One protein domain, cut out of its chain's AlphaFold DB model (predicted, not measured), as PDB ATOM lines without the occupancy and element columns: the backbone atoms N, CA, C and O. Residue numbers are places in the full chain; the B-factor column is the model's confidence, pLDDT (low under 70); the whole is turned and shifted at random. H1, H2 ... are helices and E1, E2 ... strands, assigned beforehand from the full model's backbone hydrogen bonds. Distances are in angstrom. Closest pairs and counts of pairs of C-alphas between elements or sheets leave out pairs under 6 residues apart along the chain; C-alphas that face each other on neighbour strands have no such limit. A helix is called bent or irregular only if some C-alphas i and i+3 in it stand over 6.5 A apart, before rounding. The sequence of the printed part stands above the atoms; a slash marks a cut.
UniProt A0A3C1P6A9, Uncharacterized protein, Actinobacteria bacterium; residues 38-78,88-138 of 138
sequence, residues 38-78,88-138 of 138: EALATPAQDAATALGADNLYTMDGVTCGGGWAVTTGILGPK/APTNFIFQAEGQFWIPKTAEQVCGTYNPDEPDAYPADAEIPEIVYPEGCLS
ATOM      1  N   GLU A  38     209.629 190.065 135.802       96.06
ATOM      2  CA  GLU A  38     209.834 190.917 134.633       96.06
ATOM      3  C   GLU A  38     211.321 191.129 134.326       96.06
ATOM      4  O   GLU A  38     211.725 191.031 133.168       96.06
ATOM      5  N   ALA A  39     212.147 191.375 135.347       96.00
ATOM      6  CA  ALA A  39     213.588 191.560 135.177       96.00
ATOM      7  C   ALA A  39     214.311 190.264 134.771       96.00
ATOM      8  O   ALA A  39     215.352 190.318 134.115       96.00
ATOM      9  N   LEU A  40     213.759 189.104 135.145       97.56
ATOM     10  CA  LEU A  40     214.338 187.788 134.869       97.56
ATOM     11  C   LEU A  40     213.764 187.090 133.632       97.56
ATOM     12  O   LEU A  40     214.363 186.127 133.163       97.56
ATOM     13  N   ALA A  41     212.660 187.572 133.058       97.12
ATOM     14  CA  ALA A  41     212.009 186.938 131.910       97.12
ATOM     15  C   ALA A  41     212.960 186.743 130.717       97.12
ATOM     16  O   ALA A  41     213.099 185.632 130.209       97.12
ATOM     17  N   THR A  42     213.655 187.806 130.303       97.38
ATOM     18  CA  THR A  42     214.638 187.735 129.212       97.38
ATOM     19  C   THR A  42     215.834 186.843 129.555       97.38
ATOM     20  O   THR A  42     216.059 185.892 128.812       97.38
ATOM     21  N   PRO A  43     216.589 187.058 130.654       97.94
ATOM     22  CA  PRO A  43     217.751 186.218 130.949       97.94
ATOM     23  C   PRO A  43     217.388 184.744 131.195       97.94
ATOM     24  O   PRO A  43     218.170 183.863 130.840       97.94
ATOM     25  N   ALA A  44     216.199 184.445 131.730       97.88
ATOM     26  CA  ALA A  44     215.714 183.071 131.864       97.88
ATOM     27  C   ALA A  44     215.375 182.429 130.516       97.88
ATOM     28  O   ALA A  44     215.749 181.282 130.267       97.88
ATOM     29  N   GLN A  45     214.739 183.168 129.606       97.75
ATOM     30  CA  GLN A  45     214.510 182.679 128.250       97.75
ATOM     31  C   GLN A  45     215.821 182.538 127.456       97.75
ATOM     32  O   GLN A  45     215.972 181.587 126.685       97.75
ATOM     33  N   ASP A  46     216.798 183.422 127.660       98.12
ATOM     34  CA  ASP A  46     218.126 183.309 127.050       98.12
ATOM     35  C   ASP A  46     218.857 182.057 127.553       98.12
ATOM     36  O   ASP A  46     219.404 181.298 126.748       98.12
ATOM     37  N   ALA A  47     218.803 181.777 128.862       97.38
ATOM     38  CA  ALA A  47     219.345 180.550 129.449       97.38
ATOM     39  C   ALA A  47     218.674 179.292 128.869       97.38
ATOM     40  O   ALA A  47     219.356 178.342 128.486       97.38
ATOM     41  N   ALA A  48     217.348 179.306 128.712       96.75
ATOM     42  CA  ALA A  48     216.607 178.222 128.072       96.75
ATOM     43  C   ALA A  48     217.034 177.999 126.614       96.75
ATOM     44  O   ALA A  48     217.265 176.862 126.193       96.75
ATOM     45  N   THR A  49     217.193 179.086 125.860       96.88
ATOM     46  CA  THR A  49     217.605 179.055 124.448       96.88
ATOM     47  C   THR A  49     219.051 178.574 124.295       96.88
ATOM     48  O   THR A  49     219.380 177.897 123.320       96.88
ATOM     49  N   ALA A  50     219.914 178.856 125.276       96.81
ATOM     50  CA  ALA A  50     221.285 178.348 125.322       96.81
ATOM     51  C   ALA A  50     221.347 176.818 125.489       96.81
ATOM     52  O   ALA A  50     222.285 176.194 124.994       96.81
ATOM     53  N   LEU A  51     220.342 176.205 126.126       94.31
ATOM     54  CA  LEU A  51     220.191 174.745 126.186       94.31
ATOM     55  C   LEU A  51     219.619 174.152 124.885       94.31
ATOM     56  O   LEU A  51     219.828 172.974 124.599       94.31
ATOM     57  N   GLY A  52     218.907 174.951 124.088       95.62
ATOM     58  CA  GLY A  52     218.327 174.541 122.810       95.62
ATOM     59  C   GLY A  52     217.513 175.660 122.160       95.62
ATOM     60  O   GLY A  52     216.649 176.250 122.795       95.62
ATOM     61  N   ALA A  53     217.753 175.927 120.871       94.56
ATOM     62  CA  ALA A  53     217.170 177.078 120.168       94.56
ATOM     63  C   ALA A  53     215.629 177.071 120.087       94.56
ATOM     64  O   ALA A  53     215.017 178.124 119.923       94.56
ATOM     65  N   ASP A  54     215.010 175.895 120.197       93.25
ATOM     66  CA  ASP A  54     213.556 175.725 120.165       93.25
ATOM     67  C   ASP A  54     212.931 175.635 121.567       93.25
ATOM     68  O   ASP A  54     211.740 175.347 121.683       93.25
ATOM     69  N   ASN A  55     213.702 175.883 122.628       94.62
ATOM     70  CA  ASN A  55     213.194 175.866 123.994       94.62
ATOM     71  C   ASN A  55     212.396 177.132 124.321       94.62
ATOM     72  O   ASN A  55     212.794 178.255 124.012       94.62
ATOM     73  N   LEU A  56     211.300 176.942 125.039       94.25
ATOM     74  CA  LEU A  56     210.497 177.977 125.669       94.25
ATOM     75  C   LEU A  56     210.465 177.707 127.168       94.25
ATOM     76  O   LEU A  56     210.145 176.596 127.598       94.25
ATOM     77  N   TYR A  57     210.777 178.732 127.949       95.69
ATOM     78  CA  TYR A  57     210.693 178.673 129.396       95.69
ATOM     79  C   TYR A  57     209.520 179.508 129.890       95.69
ATOM     80  O   TYR A  57     209.441 180.713 129.656       95.69
ATOM     81  N   THR A  58     208.593 178.843 130.573       94.38
ATOM     82  CA  THR A  58     207.468 179.495 131.241       94.38
ATOM     83  C   THR A  58     207.780 179.546 132.723       94.38
ATOM     84  O   THR A  58     207.749 178.521 133.395       94.38
ATOM     85  N   MET A  59     208.135 180.733 133.206       95.25
ATOM     86  CA  MET A  59     208.465 180.953 134.608       95.25
ATOM     87  C   MET A  59     207.193 180.988 135.462       95.25
ATOM     88  O   MET A  59     206.266 181.741 135.168       95.25
ATOM     89  N   ASP A  60     207.193 180.204 136.535       95.31
ATOM     90  CA  ASP A  60     206.127 180.127 137.538       95.31
ATOM     91  C   ASP A  60     206.437 180.985 138.774       95.31
ATOM     92  O   ASP A  60     205.527 181.412 139.489       95.31
ATOM     93  N   GLY A  61     207.720 181.244 139.041       96.25
ATOM     94  CA  GLY A  61     208.141 181.979 140.224       96.25
ATOM     95  C   GLY A  61     209.612 182.371 140.228       96.25
ATOM     96  O   GLY A  61     210.407 181.952 139.385       96.25
ATOM     97  N   VAL A  62     209.957 183.203 141.211       97.75
ATOM     98  CA  VAL A  62     211.325 183.628 141.498       97.75
ATOM     99  C   VAL A  62     211.559 183.663 143.008       97.75
ATOM    100  O   VAL A  62     210.764 184.238 143.755       97.75
ATOM    101  N   THR A  63     212.678 183.092 143.442       97.88
ATOM    102  CA  THR A  63     213.189 183.185 144.815       97.88
ATOM    103  C   THR A  63     214.456 184.029 144.809       97.88
ATOM    104  O   THR A  63     215.364 183.790 144.015       97.88
ATOM    105  N   CYS A  64     214.526 185.024 145.691       96.44
ATOM    106  CA  CYS A  64     215.566 186.052 145.685       96.44
ATOM    107  C   CYS A  64     216.297 186.118 147.025       96.44
ATOM    108  O   CYS A  64     215.664 186.077 148.081       96.44
ATOM    109  N   GLY A  65     217.611 186.345 147.005       95.88
ATOM    110  CA  GLY A  65     218.358 186.625 148.229       95.88
ATOM    111  C   GLY A  65     219.848 186.851 148.009       95.88
ATOM    112  O   GLY A  65     220.469 186.197 147.184       95.88
ATOM    113  N   GLY A  66     220.433 187.798 148.748       93.00
ATOM    114  CA  GLY A  66     221.887 188.003 148.781       93.00
ATOM    115  C   GLY A  66     222.543 188.359 147.439       93.00
ATOM    116  O   GLY A  66     223.709 188.037 147.250       93.00
ATOM    117  N   GLY A  67     221.817 188.990 146.508       95.56
ATOM    118  CA  GLY A  67     222.314 189.260 145.150       95.56
ATOM    119  C   GLY A  67     222.153 188.085 144.180       95.56
ATOM    120  O   GLY A  67     222.759 188.091 143.113       95.56
ATOM    121  N   TRP A  68     221.339 187.093 144.539       97.81
ATOM    122  CA  TRP A  68     221.029 185.928 143.720       97.81
ATOM    123  C   TRP A  68     219.531 185.808 143.478       97.81
ATOM    124  O   TRP A  68     218.714 186.272 144.284       97.81
ATOM    125  N   ALA A  69     219.191 185.152 142.379       98.19
ATOM    126  CA  ALA A  69     217.836 184.773 142.037       98.19
ATOM    127  C   ALA A  69     217.816 183.342 141.507       98.19
ATOM    128  O   ALA A  69     218.698 182.948 140.745       98.19
ATOM    129  N   VAL A  70     216.790 182.583 141.870       98.38
ATOM    130  CA  VAL A  70     216.464 181.310 141.230       98.38
ATOM    131  C   VAL A  70     215.070 181.436 140.650       98.38
ATOM    132  O   VAL A  70     214.122 181.738 141.372       98.38
ATOM    133  N   THR A  71     214.953 181.244 139.342       98.31
ATOM    134  CA  THR A  71     213.645 181.142 138.687       98.31
ATOM    135  C   THR A  71     213.213 179.688 138.677       98.31
ATOM    136  O   THR A  71     214.055 178.827 138.424       98.31
ATOM    137  N   THR A  72     211.928 179.437 138.886       97.31
ATOM    138  CA  THR A  72     211.308 178.113 138.772       97.31
ATOM    139  C   THR A  72     210.282 178.135 137.651       97.31
ATOM    140  O   THR A  72     209.564 179.130 137.502       97.31
ATOM    141  N   GLY A  73     210.165 177.060 136.880       95.44
ATOM    142  CA  GLY A  73     209.195 177.013 135.795       95.44
ATOM    143  C   GLY A  73     209.221 175.724 134.995       95.44
ATOM    144  O   GLY A  73     209.857 174.738 135.372       95.44
ATOM    145  N   ILE A  74     208.543 175.753 133.852       94.50
ATOM    146  CA  ILE A  74     208.503 174.639 132.906       94.50
ATOM    147  C   ILE A  74     209.311 174.982 131.657       94.50
ATOM    148  O   ILE A  74     209.035 175.969 130.968       94.50
ATOM    149  N   LEU A  75     210.289 174.132 131.345       94.75
ATOM    150  CA  LEU A  75     211.069 174.167 130.113       94.75
ATOM    151  C   LEU A  75     210.516 173.140 129.123       94.75
ATOM    152  O   LEU A  75     210.546 171.935 129.377       94.75
ATOM    153  N   GLY A  76     210.029 173.609 127.979       92.88
ATOM    154  CA  GLY A  76     209.477 172.762 126.922       92.88
ATOM    155  C   GLY A  76     209.798 173.291 125.526       92.88
ATOM    156  O   GLY A  76     210.453 174.324 125.394       92.88
ATOM    157  N   PRO A  77     209.351 172.612 124.460       91.56
ATOM    158  CA  PRO A  77     209.502 173.112 123.107       91.56
ATOM    159  C   PRO A  77     208.531 174.276 122.856       91.56
ATOM    160  O   PRO A  77     207.389 174.276 123.322       91.56
ATOM    161  N   LYS A  78     208.965 175.271 122.082       88.81
ATOM    162  CA  LYS A  78     208.189 176.483 121.756       88.81
ATOM    163  C   LYS A  78     206.891 176.223 120.991       88.81
ATOM    164  O   LYS A  78     206.016 177.081 120.960       88.81
ATOM    165  N   ALA A  88     209.749 169.793 131.126       91.44
ATOM    166  CA  ALA A  88     210.277 169.406 132.424       91.44
ATOM    167  C   ALA A  88     210.254 170.615 133.372       91.44
ATOM    168  O   ALA A  88     210.550 171.729 132.926       91.44
ATOM    169  N   PRO A  89     209.954 170.418 134.666       94.19
ATOM    170  CA  PRO A  89     210.325 171.386 135.687       94.19
ATOM    171  C   PRO A  89     211.809 171.716 135.547       94.19
ATOM    172  O   PRO A  89     212.638 170.826 135.344       94.19
ATOM    173  N   THR A  90     212.145 172.994 135.551       95.81
ATOM    174  CA  THR A  90     213.520 173.460 135.392       95.81
ATOM    175  C   THR A  90     213.696 174.732 136.186       95.81
ATOM    176  O   THR A  90     212.843 175.617 136.149       95.81
ATOM    177  N   ASN A  91     214.840 174.815 136.855       97.56
ATOM    178  CA  ASN A  91     215.240 175.981 137.610       97.56
ATOM    179  C   ASN A  91     216.485 176.596 136.966       97.56
ATOM    180  O   ASN A  91     217.377 175.886 136.499       97.56
ATOM    181  N   PHE A  92     216.549 177.925 136.943       98.31
ATOM    182  CA  PHE A  92     217.731 178.661 136.486       98.31
ATOM    183  C   PHE A  92     218.256 179.554 137.601       98.31
ATOM    184  O   PHE A  92     217.482 180.284 138.224       98.31
ATOM    185  N   ILE A  93     219.571 179.507 137.817       98.50
ATOM    186  CA  ILE A  93     220.280 180.257 138.853       98.50
ATOM    187  C   ILE A  93     220.915 181.498 138.228       98.50
ATOM    188  O   ILE A  93     221.599 181.405 137.208       98.50
ATOM    189  N   PHE A  94     220.749 182.649 138.873       98.44
ATOM    190  CA  PHE A  94     221.338 183.914 138.454       98.44
ATOM    191  C   PHE A  94     222.051 184.616 139.605       98.44
ATOM    192  O   PHE A  94     221.557 184.658 140.733       98.44
ATOM    193  N   GLN A  95     223.181 185.240 139.283       98.00
ATOM    194  CA  GLN A  95     223.896 186.167 140.154       98.00
ATOM    195  C   GLN A  95     223.789 187.582 139.583       98.00
ATOM    196  O   GLN A  95     223.940 187.787 138.377       98.00
ATOM    197  N   ALA A  96     223.528 188.562 140.439       96.75
ATOM    198  CA  ALA A  96     223.501 189.963 140.051       96.75
ATOM    199  C   ALA A  96     224.925 190.487 139.810       96.75
ATOM    200  O   ALA A  96     225.764 190.470 140.711       96.75
ATOM    201  N   GLU A  97     225.180 191.028 138.618       94.19
ATOM    202  CA  GLU A  97     226.399 191.767 138.277       94.19
ATOM    203  C   GLU A  97     226.010 193.165 137.768       94.19
ATOM    204  O   GLU A  97     225.736 193.396 136.587       94.19
ATOM    205  N   GLY A  98     225.923 194.120 138.700       89.62
ATOM    206  CA  GLY A  98     225.408 195.461 138.422       89.62
ATOM    207  C   GLY A  98     223.935 195.422 138.004       89.62
ATOM    208  O   GLY A  98     223.074 195.037 138.791       89.62
ATOM    209  N   GLN A  99     223.659 195.814 136.758       89.94
ATOM    210  CA  GLN A  99     222.310 195.842 136.173       89.94
ATOM    211  C   GLN A  99     221.930 194.539 135.452       89.94
ATOM    212  O   GLN A  99     220.868 194.477 134.838       89.94
ATOM    213  N   PHE A 100     222.783 193.514 135.492       93.62
ATOM    214  CA  PHE A 100     222.583 192.278 134.740       93.62
ATOM    215  C   PHE A 100     222.404 191.074 135.661       93.62
ATOM    216  O   PHE A 100     223.065 190.960 136.692       93.62
ATOM    217  N   TRP A 101     221.533 190.158 135.245       97.25
ATOM    218  CA  TRP A 101     221.420 188.820 135.814       97.25
ATOM    219  C   TRP A 101     222.284 187.862 135.000       97.25
ATOM    220  O   TRP A 101     222.019 187.636 133.819       97.25
ATOM    221  N   ILE A 102     223.329 187.320 135.621       97.25
ATOM    222  CA  ILE A 102     224.283 186.425 134.967       97.25
ATOM    223  C   ILE A 102     223.926 184.980 135.310       97.25
ATOM    224  O   ILE A 102     223.915 184.646 136.498       97.25
ATOM    225  N   PRO A 103     223.641 184.120 134.315       97.62
ATOM    226  CA  PRO A 103     223.310 182.727 134.572       97.62
ATOM    227  C   PRO A 103     224.508 181.987 135.171       97.62
ATOM    228  O   PRO A 103     225.655 182.191 134.758       97.62
ATOM    229  N   LYS A 104     224.231 181.111 136.132       98.06
ATOM    230  CA  LYS A 104     225.196 180.201 136.755       98.06
ATOM    231  C   LYS A 104     224.666 178.773 136.676       98.06
ATOM    232  O   LYS A 104     223.455 178.558 136.641       98.06
ATOM    233  N   THR A 105     225.564 177.799 136.651       96.38
ATOM    234  CA  THR A 105     225.202 176.379 136.741       96.38
ATOM    235  C   THR A 105     225.342 175.882 138.175       96.38
ATOM    236  O   THR A 105     226.087 176.465 138.966       96.38
ATOM    237  N   ALA A 106     224.651 174.796 138.524       94.94
ATOM    238  CA  ALA A 106     224.737 174.213 139.860       94.94
ATOM    239  C   ALA A 106     226.184 173.829 140.224       94.94
ATOM    240  O   ALA A 106     226.645 174.094 141.333       94.94
ATOM    241  N   GLU A 107     226.950 173.311 139.260       95.12
ATOM    242  CA  GLU A 107     228.355 172.932 139.453       95.12
ATOM    243  C   GLU A 107     229.258 174.124 139.784       95.12
ATOM    244  O   GLU A 107     230.331 173.938 140.353       95.12
ATOM    245  N   GLN A 108     228.854 175.343 139.417       96.56
ATOM    246  CA  GLN A 108     229.621 176.551 139.705       96.56
ATOM    247  C   GLN A 108     229.391 177.069 141.126       96.56
ATOM    248  O   GLN A 108     230.270 177.742 141.651       96.56
ATOM    249  N   VAL A 109     228.221 176.817 141.727       97.56
ATOM    250  CA  VAL A 109     227.757 177.624 142.875       97.56
ATOM    251  C   VAL A 109     227.221 176.820 144.053       97.56
ATOM    252  O   VAL A 109     227.154 177.360 145.155       97.56
ATOM    253  N   CYS A 110     226.855 175.551 143.857       96.69
ATOM    254  CA  CYS A 110     226.224 174.727 144.891       96.69
ATOM    255  C   CYS A 110     227.210 174.111 145.894       96.69
ATOM    256  O   CYS A 110     226.772 173.477 146.852       96.69
ATOM    257  N   GLY A 111     228.517 174.301 145.696       95.50
ATOM    258  CA  GLY A 111     229.552 173.744 146.565       95.50
ATOM    259  C   GLY A 111     229.686 172.221 146.456       95.50
ATOM    260  O   GLY A 111     229.154 171.579 145.546       95.50
ATOM    261  N   THR A 112     230.433 171.636 147.387       93.94
ATOM    262  CA  THR A 112     230.750 170.206 147.410       93.94
ATOM    263  C   THR A 112     229.742 169.432 148.259       93.94
ATOM    264  O   THR A 112     229.627 169.654 149.462       93.94
ATOM    265  N   TYR A 113     229.054 168.460 147.652       88.88
ATOM    266  CA  TYR A 113     228.127 167.576 148.366       88.88
ATOM    267  C   TYR A 113     228.843 166.727 149.432       88.88
ATOM    268  O   TYR A 113     229.817 166.029 149.129       88.88
ATOM    269  N   ASN A 114     228.320 166.739 150.663       88.38
ATOM    270  CA  ASN A 114     228.788 165.895 151.760       88.38
ATOM    271  C   ASN A 114     227.849 164.682 151.950       88.38
ATOM    272  O   ASN A 114     226.734 164.853 152.441       88.38
ATOM    273  N   PRO A 115     228.274 163.445 151.624       87.12
ATOM    274  CA  PRO A 115     227.422 162.265 151.774       87.12
ATOM    275  C   PRO A 115     227.114 161.899 153.232       87.12
ATOM    276  O   PRO A 115     226.134 161.195 153.470       87.12
ATOM    277  N   ASP A 116     227.926 162.354 154.190       93.50
ATOM    278  CA  ASP A 116     227.708 162.098 155.617       93.50
ATOM    279  C   ASP A 116     226.677 163.067 156.227       93.50
ATOM    280  O   ASP A 116     226.095 162.779 157.273       93.50
ATOM    281  N   GLU A 117     226.417 164.194 155.556       88.00
ATOM    282  CA  GLU A 117     225.462 165.230 155.960       88.00
ATOM    283  C   GLU A 117     224.631 165.686 154.742       88.00
ATOM    284  O   GLU A 117     224.802 166.805 154.258       88.00
ATOM    285  N   PRO A 118     223.728 164.832 154.220       82.38
ATOM    286  CA  PRO A 118     223.033 165.074 152.950       82.38
ATOM    287  C   PRO A 118     222.116 166.306 152.957       82.38
ATOM    288  O   PRO A 118     221.802 166.837 151.897       82.38
ATOM    289  N   ASP A 119     221.700 166.753 154.145       83.62
ATOM    290  CA  ASP A 119     220.824 167.912 154.337       83.62
ATOM    291  C   ASP A 119     221.600 169.189 154.715       83.62
ATOM    292  O   ASP A 119     220.997 170.244 154.921       83.62
ATOM    293  N   ALA A 120     222.927 169.108 154.872       90.00
ATOM    294  CA  ALA A 120     223.732 170.261 155.253       90.00
ATOM    295  C   ALA A 120     224.014 171.159 154.046       90.00
ATOM    296  O   ALA A 120     224.438 170.702 152.986       90.00
ATOM    297  N   TYR A 121     223.839 172.466 154.242       93.69
ATOM    298  CA  TYR A 121     224.290 173.472 153.289       93.69
ATOM    299  C   TYR A 121     225.830 173.437 153.173       93.69
ATOM    300  O   TYR A 121     226.513 173.584 154.197       93.69
ATOM    301  N   PRO A 122     226.403 173.244 151.967       95.19
ATOM    302  CA  PRO A 122     227.850 173.164 151.792       95.19
ATOM    303  C   PRO A 122     228.559 174.465 152.174       95.19
ATOM    304  O   PRO A 122     228.196 175.549 151.726       95.19
ATOM    305  N   ALA A 123     229.622 174.359 152.975       93.62
ATOM    306  CA  ALA A 123     230.375 175.521 153.454       93.62
ATOM    307  C   ALA A 123     231.131 176.278 152.343       93.62
ATOM    308  O   ALA A 123     231.551 177.415 152.553       93.62
ATOM    309  N   ASP A 124     231.342 175.637 151.193       95.00
ATOM    310  CA  ASP A 124     231.978 176.188 149.997       95.00
ATOM    311  C   ASP A 124     230.968 176.610 148.912       95.00
ATOM    312  O   ASP A 124     231.385 176.983 147.817       95.00
ATOM    313  N   ALA A 125     229.659 176.577 149.190       97.25
ATOM    314  CA  ALA A 125     228.653 177.102 148.272       97.25
ATOM    315  C   ALA A 125     228.762 178.633 148.148       97.25
ATOM    316  O   ALA A 125     228.862 179.360 149.137       97.25
ATOM    317  N   GLU A 126     228.716 179.135 146.912       97.75
ATOM    318  CA  GLU A 126     228.712 180.577 146.624       97.75
ATOM    319  C   GLU A 126     227.296 181.164 146.673       97.75
ATOM    320  O   GLU A 126     227.101 182.335 147.012       97.75
ATOM    321  N   ILE A 127     226.300 180.347 146.320       97.06
ATOM    322  CA  ILE A 127     224.894 180.738 146.327       97.06
ATOM    323  C   ILE A 127     224.360 180.781 147.774       97.06
ATOM    324  O   ILE A 127     224.556 179.819 148.511       97.06
ATOM    325  N   PRO A 128     223.655 181.840 148.213       96.75
ATOM    326  CA  PRO A 128     223.151 181.964 149.578       96.75
ATOM    327  C   PRO A 128     222.178 180.854 149.983       96.75
ATOM    328  O   PRO A 128     221.316 180.454 149.203       96.75
ATOM    329  N   GLU A 129     222.224 180.456 151.255       95.94
ATOM    330  CA  GLU A 129     221.360 179.408 151.825       95.94
ATOM    331  C   GLU A 129     219.856 179.653 151.584       95.94
ATOM    332  O   GLU A 129     219.104 178.711 151.371       95.94
ATOM    333  N   ILE A 130     219.404 180.914 151.524       95.12
ATOM    334  CA  ILE A 130     217.990 181.263 151.282       95.12
ATOM    335  C   ILE A 130     217.470 180.859 149.888       95.12
ATOM    336  O   ILE A 130     216.280 180.600 149.738       95.12
ATOM    337  N   VAL A 131     218.337 180.815 148.873       96.56
ATOM    338  CA  VAL A 131     217.983 180.418 147.494       96.56
ATOM    339  C   VAL A 131     218.536 179.035 147.125       96.56
ATOM    340  O   VAL A 131     218.190 178.497 146.076       96.56
ATOM    341  N   TYR A 132     219.355 178.434 147.991       95.69
ATOM    342  CA  TYR A 132     219.959 177.120 147.780       95.69
ATOM    343  C   TYR A 132     218.942 175.989 147.541       95.69
ATOM    344  O   TYR A 132     219.166 175.217 146.609       95.69
ATOM    345  N   PRO A 133     217.815 175.881 148.286       93.94
ATOM    346  CA  PRO A 133     216.860 174.796 148.069       93.94
ATOM    347  C   PRO A 133     216.307 174.757 146.643       93.94
ATOM    348  O   PRO A 133     216.197 173.688 146.059       93.94
ATOM    349  N   GLU A 134     216.024 175.923 146.060       94.69
ATOM    350  CA  GLU A 134     215.511 176.007 144.691       94.69
ATOM    351  C   GLU A 134     216.621 175.847 143.648       94.69
ATOM    352  O   GLU A 134     216.379 175.326 142.567       94.69
ATOM    353  N   GLY A 135     217.839 176.323 143.923       94.38
ATOM    354  CA  GLY A 135     218.921 176.315 142.934       94.38
ATOM    355  C   GLY A 135     219.700 175.001 142.857       94.38
ATOM    356  O   GLY A 135     220.217 174.660 141.800       94.38
ATOM    357  N   CYS A 136     219.821 174.287 143.976       94.25
ATOM    358  CA  CYS A 136     220.802 173.212 144.137       94.25
ATOM    359  C   CYS A 136     220.203 171.867 144.553       94.25
ATOM    360  O   CYS A 136     220.903 170.860 144.486       94.25
ATOM    361  N   LEU A 137     218.937 171.842 144.987       90.06
ATOM    362  CA  LEU A 137     218.233 170.619 145.398       90.06
ATOM    363  C   LEU A 137     217.079 170.238 144.449       90.06
ATOM    364  O   LEU A 137     216.317 169.322 144.763       90.06
ATOM    365  N   SER A 138     216.942 170.946 143.325       75.50
ATOM    366  CA  SER A 138     215.875 170.794 142.324       75.50
ATOM    367  C   SER A 138     216.142 169.721 141.279       75.50
ATOM    368  O   SER A 138     217.293 169.685 140.786       75.50
TER     369      SER A 138
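AT A GLANCE: This is residues 38 to 78 and 88 to 138 of the 138 residues of an uncharacterized protein of Actinobacteria bacterium (UniProt A0A3C1P6A9). A strongly twisted sheet of four strands curls round one helix, H1, and the short helix H3 packs on the sheet at E2 and E3, away from H1. Beyond the sheet a long loop, residues 110 to 131, makes one end of the longest axis, and the small helix H2 lies where E4 leads into this loop. The printed part has 92 residues with three named helices and four named strands, in the order H1 E1 E2 E3 E4 H2 H3. The sheet order is E1 - E2 - E3 - E4, all antiparallel, and the class is mixed, helices and strands. The whole is compact, with a radius of gyration of the C-alphas of 13.3 A and spans of 42 by 30 by 19 A.

HOW THE PARTS SIT: H1, residues 38 to 51, is on one face of the sheet formed by E1, residues 55 to 65, E2, residues 68 to 77, E3, residues 88 to 97, and E4, residues 100 to 104; helix and sheet make two layers. The closest C-alphas of H1 and E1 are those of Thr 49 and Asn 55, 5.5 A apart; those of H1 and E4 are Pro 43 and Trp 101, 6.6 A apart. E1 bends by 70 degrees at residue 60 and E2 by 56 degrees at residue 73. E1 and E2 form a hairpin, with N 58 and O 74 at 2.9 A. E2 and E3 are antiparallel at 144 degrees, with N 71 and O 92 at 2.9 A. E3 and E4 form a second hairpin, with N 95 and O 102 at 2.9 A. H2, residues 106 to 109, only grazes the sheet. H3, residues 132 to 136, is on the sheet at a height of 8.0 A, only just over E2, on which 3 of its 5 C-alphas fall. The C-alphas of Ile 93 and Gly 135, the closest of E3 and H3, are 5.8 A apart. H2 and H3 are close but not clearly touching, with the C-alphas of Ala 106 and Cys 136 at 5.9 A. H1 is apart from H2 and H3. In H3 every O i to N i+4 pair is within hydrogen-bond range, in H1 8 of 10 are, and H2 is too short for such a pair.

IN THESE COORDINATES: H1 begins at C-alpha 38 (209.834, 190.917, 134.633) and is 21.0 A long; it is irregular, with C-alphas 39 and 42 7.2 A apart. E1 measures 27.0 A, E2 26.9 A, E3 28.2 A and E4 12.5 A. H3 ends at C-alpha 136 (220.802, 173.212, 144.137).

THE WHOLE: The two C-alphas farthest apart, those of Lys 78 and Asp 116, are 41.6 A apart. Residues 79 to 87 are not printed, and C-alphas 78 and 88 are 13.0 A apart across the cut. The link from H2 to H3, 22 residues, is long. The mean pLDDT of the printed part is 94.8, and no printed residue is under 70.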